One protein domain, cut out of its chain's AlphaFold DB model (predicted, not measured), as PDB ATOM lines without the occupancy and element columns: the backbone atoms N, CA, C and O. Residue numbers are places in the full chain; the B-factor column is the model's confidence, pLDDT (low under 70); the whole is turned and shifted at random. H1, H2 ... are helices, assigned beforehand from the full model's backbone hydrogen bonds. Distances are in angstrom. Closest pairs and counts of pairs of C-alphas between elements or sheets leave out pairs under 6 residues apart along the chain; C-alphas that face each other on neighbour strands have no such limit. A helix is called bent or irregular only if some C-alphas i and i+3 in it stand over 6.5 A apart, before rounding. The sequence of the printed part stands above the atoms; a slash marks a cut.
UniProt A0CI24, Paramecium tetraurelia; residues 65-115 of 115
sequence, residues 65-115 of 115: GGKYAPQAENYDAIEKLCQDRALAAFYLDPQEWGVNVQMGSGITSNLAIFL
ATOM      1  N   GLY A  65     -27.161 -19.320 -13.918       73.38
ATOM      2  CA  GLY A  65     -25.698 -19.196 -14.014       73.38
ATOM      3  C   GLY A  65     -25.121 -17.826 -13.619       73.38
ATOM      4  O   GLY A  65     -23.906 -17.684 -13.516       73.38
ATOM      5  N   GLY A  66     -25.972 -16.830 -13.356       77.44
ATOM      6  CA  GLY A  66     -25.602 -15.496 -12.872       77.44
ATOM      7  C   GLY A  66     -26.156 -15.183 -11.482       77.44
ATOM      8  O   GLY A  66     -26.253 -14.011 -11.112       77.44
ATOM      9  N   LYS A  67     -26.587 -16.201 -10.726       78.12
ATOM     10  CA  LYS A  67     -27.196 -16.001  -9.409       78.12
ATOM     11  C   LYS A  67     -26.150 -15.632  -8.360       78.12
ATOM     12  O   LYS A  67     -25.136 -16.303  -8.202       78.12
ATOM     13  N   TYR A  68     -26.451 -14.596  -7.580       69.06
ATOM     14  CA  TYR A  68     -25.581 -14.104  -6.501       69.06
ATOM     15  C   TYR A  68     -25.784 -14.850  -5.170       69.06
ATOM     16  O   TYR A  68     -25.099 -14.574  -4.185       69.06
ATOM     17  N   ALA A  69     -26.754 -15.770  -5.118       71.81
ATOM     18  CA  ALA A  69     -27.079 -16.530  -3.920       71.81
ATOM     19  C   ALA A  69     -26.170 -17.766  -3.760       71.81
ATOM     20  O   ALA A  69     -25.968 -18.509  -4.723       71.81
ATOM     21  N   PRO A  70     -25.673 -18.055  -2.544       67.44
ATOM     22  CA  PRO A  70     -24.977 -19.307  -2.270       67.44
ATOM     23  C   PRO A  70     -25.929 -20.504  -2.435       67.44
ATOM     24  O   PRO A  70     -27.095 -20.426  -2.051       67.44
ATOM     25  N   GLN A  71     -25.421 -21.625  -2.964       70.38
ATOM     26  CA  GLN A  71     -26.190 -22.860  -3.225       70.38
ATOM     27  C   GLN A  71     -27.324 -22.685  -4.259       70.38
ATOM     28  O   GLN A  71     -28.375 -23.323  -4.166       70.38
ATOM     29  N   ALA A  72     -27.109 -21.832  -5.265       79.50
ATOM     30  CA  ALA A  72     -28.064 -21.597  -6.350       79.50
ATOM     31  C   ALA A  72     -28.244 -22.788  -7.313       79.50
ATOM     32  O   ALA A  72     -29.174 -22.765  -8.108       79.50
ATOM     33  N   GLU A  73     -27.433 -23.847  -7.224       86.31
ATOM     34  CA  GLU A  73     -27.450 -24.994  -8.155       86.31
ATOM     35  C   GLU A  73     -28.846 -25.617  -8.326       86.31
ATOM     36  O   GLU A  73     -29.306 -25.838  -9.444       86.31
ATOM     37  N   ASN A  74     -29.567 -25.833  -7.220       88.44
ATOM     38  CA  ASN A  74     -30.924 -26.388  -7.267       88.44
ATOM     39  C   ASN A  74     -31.951 -25.387  -7.822       88.44
ATOM     40  O   ASN A  74     -32.938 -25.800  -8.430       88.44
ATOM     41  N   TYR A  75     -31.721 -24.084  -7.628       89.38
ATOM     42  CA  TYR A  75     -32.543 -23.025  -8.218       89.38
ATOM     43  C   TYR A  75     -32.320 -22.931  -9.730       89.38
ATOM     44  O   TYR A  75     -33.284 -22.834 -10.483       89.38
ATOM     45  N   ASP A  76     -31.072 -23.022 -10.183       89.81
ATOM     46  CA  ASP A  76     -30.731 -23.038 -11.605       89.81
ATOM     47  C   ASP A  76     -31.305 -24.281 -12.296       89.81
ATOM     48  O   ASP A  76     -31.864 -24.179 -13.387       89.81
ATOM     49  N   ALA A  77     -31.225 -25.448 -11.649       91.94
ATOM     50  CA  ALA A  77     -31.755 -26.693 -12.194       91.94
ATOM     51  C   ALA A  77     -33.281 -26.648 -12.381       91.94
ATOM     52  O   ALA A  77     -33.783 -27.039 -13.439       91.94
ATOM     53  N   ILE A  78     -34.029 -26.161 -11.382       93.31
ATOM     54  CA  ILE A  78     -35.493 -26.078 -11.482       93.31
ATOM     55  C   ILE A  78     -35.939 -24.982 -12.457       93.31
ATOM     56  O   ILE A  78     -36.900 -25.188 -13.198       93.31
ATOM     57  N   GLU A  79     -35.226 -23.852 -12.510       93.88
ATOM     58  CA  GLU A  79     -35.499 -22.777 -13.465       93.88
ATOM     59  C   GLU A  79     -35.278 -23.256 -14.901       93.88
ATOM     60  O   GLU A  79     -36.170 -23.106 -15.737       93.88
ATOM     61  N   LYS A  80     -34.154 -23.934 -15.170       94.81
ATOM     62  CA  LYS A  80     -33.867 -24.505 -16.490       94.81
ATOM     63  C   LYS A  80     -34.904 -25.538 -16.908       94.81
ATOM     64  O   LYS A  80     -35.400 -25.498 -18.031       94.81
ATOM     65  N   LEU A  81     -35.281 -26.431 -15.991       97.00
ATOM     66  CA  LEU A  81     -36.318 -27.426 -16.250       97.00
ATOM     67  C   LEU A  81     -37.666 -26.769 -16.586       97.00
ATOM     68  O   LEU A  81     -38.397 -27.266 -17.441       97.00
ATOM     69  N   CYS A  82     -38.003 -25.663 -15.920       96.69
ATOM     70  CA  CYS A  82     -39.219 -24.903 -16.192       96.69
ATOM     71  C   CYS A  82     -39.176 -24.241 -17.576       96.69
ATOM     72  O   CYS A  82     -40.132 -24.371 -18.338       96.69
ATOM     73  N   GLN A  83     -38.055 -23.605 -17.932       97.19
ATOM     74  CA  GLN A  83     -37.852 -22.995 -19.251       97.19
ATOM     75  C   GLN A  83     -37.971 -24.029 -20.378       97.19
ATOM     76  O   GLN A  83     -38.724 -23.822 -21.328       97.19
ATOM     77  N   ASP A  84     -37.306 -25.178 -20.237       97.81
ATOM     78  CA  ASP A  84     -37.335 -26.248 -21.241       97.81
ATOM     79  C   ASP A  84     -38.746 -26.802 -21.441       97.81
ATOM     80  O   ASP A  84     -39.201 -27.000 -22.569       97.81
ATOM     81  N   ARG A  85     -39.478 -27.007 -20.340       98.38
ATOM     82  CA  ARG A  85     -40.876 -27.450 -20.392       98.38
ATOM     83  C   ARG A  85     -41.797 -26.394 -20.989       98.38
ATOM     84  O   ARG A  85     -42.732 -26.769 -21.687       98.38
ATOM     85  N   ALA A  86     -41.550 -25.111 -20.734       98.19
ATOM     86  CA  ALA A  86     -42.337 -24.031 -21.313       98.19
ATOM     87  C   ALA A  86     -42.169 -23.993 -22.838       98.19
ATOM     88  O   ALA A  86     -43.167 -24.042 -23.549       98.19
ATOM     89  N   LEU A  87     -40.934 -24.008 -23.348       98.38
ATOM     90  CA  LEU A  87     -40.686 -24.050 -24.795       98.38
ATOM     91  C   LEU A  87     -41.321 -25.288 -25.443       98.38
ATOM     92  O   LEU A  87     -42.015 -25.171 -26.454       98.38
ATOM     93  N   ALA A  88     -41.168 -26.460 -24.818       98.38
ATOM     94  CA  ALA A  88     -41.764 -27.700 -25.309       98.38
ATOM     95  C   ALA A  88     -43.302 -27.664 -25.323       98.38
ATOM     96  O   ALA A  88     -43.912 -28.137 -26.281       98.38
ATOM     97  N   ALA A  89     -43.941 -27.084 -24.301       98.31
ATOM     98  CA  ALA A  89     -45.400 -26.981 -24.216       98.31
ATOM     99  C   ALA A  89     -46.009 -26.125 -25.340       98.31
ATOM    100  O   ALA A  89     -47.153 -26.356 -25.731       98.31
ATOM    101  N   PHE A  90     -45.242 -25.164 -25.863       98.19
ATOM    102  CA  PHE A  90     -45.636 -24.305 -26.981       98.19
ATOM    103  C   PHE A  90     -45.019 -24.726 -28.327       98.19
ATOM    104  O   PHE A  90     -45.202 -24.018 -29.313       98.19
ATOM    105  N   TYR A  91     -44.340 -25.879 -28.391       98.00
ATOM    106  CA  TYR A  91     -43.700 -26.413 -29.603       98.00
ATOM    107  C   TYR A  91     -42.678 -25.454 -30.239       98.00
ATOM    108  O   TYR A  91     -42.583 -25.357 -31.462       98.00
ATOM    109  N   LEU A  92     -41.928 -24.731 -29.408       98.19
ATOM    110  CA  LEU A  92     -40.967 -23.722 -29.850       98.19
ATOM    111  C   LEU A  92     -39.557 -24.311 -29.975       98.19
ATOM    112  O   LEU A  92     -39.120 -25.063 -29.102       98.19
ATOM    113  N   ASP A  93     -38.830 -23.933 -31.031       97.00
ATOM    114  CA  ASP A  93     -37.407 -24.252 -31.177       97.00
ATOM    115  C   ASP A  93     -36.576 -23.392 -30.202       97.00
ATOM    116  O   ASP A  93     -36.612 -22.162 -30.306       97.00
ATOM    117  N   PRO A  94     -35.797 -23.994 -29.281       96.12
ATOM    118  CA  PRO A  94     -34.923 -23.253 -28.372       96.12
ATOM    119  C   PRO A  94     -33.832 -22.413 -29.056       96.12
ATOM    120  O   PRO A  94     -33.237 -21.561 -28.401       96.12
ATOM    121  N   GLN A  95     -33.526 -22.655 -30.335       96.81
ATOM    122  CA  GLN A  95     -32.600 -21.818 -31.108       96.81
ATOM    123  C   GLN A  95     -33.243 -20.506 -31.575       96.81
ATOM    124  O   GLN A  95     -32.540 -19.522 -31.795       96.81
ATOM    125  N   GLU A  96     -34.568 -20.481 -31.715       97.56
ATOM    126  CA  GLU A  96     -35.321 -19.308 -32.169       97.56
ATOM    127  C   GLU A  96     -36.012 -18.579 -31.010       97.56
ATOM    128  O   GLU A  96     -36.192 -17.361 -31.057       97.56
ATOM    129  N   TRP A  97     -36.378 -19.311 -29.955       97.81
ATOM    130  CA  TRP A  97     -37.184 -18.806 -28.851       97.81
ATOM    131  C   TRP A  97     -36.493 -18.975 -27.502       97.81
ATOM    132  O   TRP A  97     -36.099 -20.068 -27.101       97.81
ATOM    133  N   GLY A  98     -36.434 -17.872 -26.757       95.38
ATOM    134  CA  GLY A  98     -36.138 -17.866 -25.328       95.38
ATOM    135  C   GLY A  98     -37.406 -17.687 -24.495       95.38
ATOM    136  O   GLY A  98     -38.431 -17.215 -24.986       95.38
ATOM    137  N   VAL A  99     -37.335 -18.026 -23.207       96.62
ATOM    138  CA  VAL A  99     -38.438 -17.816 -22.260       96.62
ATOM    139  C   VAL A  99     -37.915 -17.365 -20.899       96.62
ATOM    140  O   VAL A  99     -36.935 -17.899 -20.381       96.62
ATOM    141  N   ASN A 100     -38.591 -16.382 -20.302       94.69
ATOM    142  CA  ASN A 100     -38.368 -15.963 -18.921       94.69
ATOM    143  C   ASN A 100     -39.530 -16.462 -18.049       94.69
ATOM    144  O   ASN A 100     -40.687 -16.154 -18.323       94.69
ATOM    145  N   VAL A 101     -39.214 -17.229 -17.003       94.62
ATOM    146  CA  VAL A 101     -40.187 -17.870 -16.097       94.62
ATOM    147  C   VAL A 101     -40.204 -17.253 -14.689       94.62
ATOM    148  O   VAL A 101     -40.750 -17.845 -13.764       94.62
ATOM    149  N   GLN A 102     -39.583 -16.083 -14.498       92.56
ATOM    150  CA  GLN A 102     -39.408 -15.461 -13.176       92.56
ATOM    151  C   GLN A 102     -40.549 -14.513 -12.775       92.56
ATOM    152  O   GLN A 102     -40.671 -14.158 -11.601       92.56
ATOM    153  N   MET A 103     -41.372 -14.070 -13.728       91.56
ATOM    154  CA  MET A 103     -42.410 -13.069 -13.469       91.56
ATOM    155  C   MET A 103     -43.604 -13.682 -12.731       91.56
ATOM    156  O   MET A 103     -44.176 -14.680 -13.160       91.56
ATOM    157  N   GLY A 104     -43.993 -13.066 -11.612       87.62
ATOM    158  CA  GLY A 104     -45.001 -13.622 -10.699       87.62
ATOM    159  C   GLY A 104     -46.455 -13.444 -11.145       87.62
ATOM    160  O   GLY A 104     -47.356 -14.027 -10.546       87.62
ATOM    161  N   SER A 105     -46.721 -12.617 -12.157       92.88
ATOM    162  CA  SER A 105     -48.072 -12.385 -12.676       92.88
ATOM    163  C   SER A 105     -48.054 -11.849 -14.106       92.88
ATOM    164  O   SER A 105     -47.042 -11.331 -14.579       92.88
ATOM    165  N   GLY A 106     -49.203 -11.889 -14.787       92.00
ATOM    166  CA  GLY A 106     -49.341 -11.282 -16.116       92.00
ATOM    167  C   GLY A 106     -49.069  -9.773 -16.119       92.00
ATOM    168  O   GLY A 106     -48.441  -9.263 -17.038       92.00
ATOM    169  N   ILE A 107     -49.454  -9.058 -15.054       93.88
ATOM    170  CA  ILE A 107     -49.207  -7.611 -14.930       93.88
ATOM    171  C   ILE A 107     -47.705  -7.323 -14.869       93.88
ATOM    172  O   ILE A 107     -47.208  -6.475 -15.607       93.88
ATOM    173  N   THR A 108     -46.979  -8.046 -14.010       93.69
ATOM    174  CA  THR A 108     -45.523  -7.875 -13.874       93.69
ATOM    175  C   THR A 108     -44.779  -8.309 -15.135       93.69
ATOM    176  O   THR A 108     -43.830  -7.639 -15.527       93.69
ATOM    177  N   SER A 109     -45.265  -9.346 -15.823       94.00
ATOM    178  CA  SER A 109     -44.725  -9.791 -17.115       94.00
ATOM    179  C   SER A 109     -44.869  -8.723 -18.196       94.00
ATOM    180  O   SER A 109     -43.900  -8.404 -18.875       94.00
ATOM    181  N   ASN A 110     -46.057  -8.126 -18.322       95.25
ATOM    182  CA  ASN A 110     -46.299  -7.065 -19.296       95.25
ATOM    183  C   ASN A 110     -45.420  -5.848 -19.012       95.25
ATOM    184  O   ASN A 110     -44.798  -5.314 -19.923       95.25
ATOM    185  N   LEU A 111     -45.340  -5.425 -17.748       95.31
ATOM    186  CA  LEU A 111     -44.523  -4.279 -17.366       95.31
ATOM    187  C   LEU A 111     -43.034  -4.506 -17.670       95.31
ATOM    188  O   LEU A 111     -42.381  -3.596 -18.162       95.31
ATOM    189  N   ALA A 112     -42.525  -5.719 -17.441       93.25
ATOM    190  CA  ALA A 112     -41.134  -6.078 -17.716       93.25
ATOM    191  C   ALA A 112     -40.758  -6.055 -19.210       93.25
ATOM    192  O   ALA A 112     -39.578  -6.032 -19.528       93.25
ATOM    193  N   ILE A 113     -41.732  -6.078 -20.126       93.38
ATOM    194  CA  ILE A 113     -41.476  -5.915 -21.567       93.38
ATOM    195  C   ILE A 113     -41.299  -4.432 -21.928       93.38
ATOM    196  O   ILE A 113     -40.592  -4.107 -22.879       93.38
ATOM    197  N   PHE A 114     -41.964  -3.531 -21.201       92.06
ATOM    198  CA  PHE A 114     -41.979  -2.098 -21.508       92.06
ATOM    199  C   PHE A 114     -40.867  -1.294 -20.823       92.06
ATOM    200  O   PHE A 114     -40.633  -0.154 -21.229       92.06
ATOM    201  N   LEU A 115     -40.240  -1.843 -19.781       82.25
ATOM    202  CA  LEU A 115     -39.185  -1.205 -18.983       82.25
ATOM    203  C   LEU A 115     -37.808  -1.773 -19.325       82.25
ATOM    204  O   LEU A 115     -36.855  -0.964 -19.354       82.25
TER     205      LEU A 115
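This is residues 65 to 115 of the 115 residues of a protein of Paramecium tetraurelia (UniProt A0CI24). A loop formed by residues 65 to 72 folds back at the first end of one long helix, H1; a shorter helix, H2, lies well away from it and crosswise to it, the two forming a loose, open frame. The long stretch of residues 90 to 105 turns back past the end of H1 and crosses the space between the two helices to reach H2. The printed part has 51 residues with two named helices, H1 and then H2, and no named strand; the class is all helix. The whole is loose, with a radius of gyration of the C-alphas of 12.6 A and spans of 30 by 26 by 17 A.

H1, residues 73 to 89, and H2, residues 106 to 114, are apart: no C-alpha of the one is within 8 A of the other. The link from H1 to H2 is long, with 16 residues between them. In H1 every O i to N i+4 pair is within hydrogen-bond range; in H2 4 of 5 are.

H1 runs from Glu 73, C-alpha at (-27.450, -24.994, -8.155), to Ala 89, C-alpha at (-45.400, -26.981, -24.216), 24.2 A from first to last C-alpha. H2 begins at Gly 106 and ends at Phe 114, C-alpha at (-41.979, -2.098, -21.508), 12.9 A from first to last C-alpha. Neither helix is bent.

The two C-alphas farthest apart, those of Pro 70 and Tyr 91, are 33.9 A apart. The printed part has no cut, and it ends at residue 115, the chain's last residue. The mean pLDDT of the printed part is 91.1, and the model's confidence is low, under 70, at residues 68 and 70.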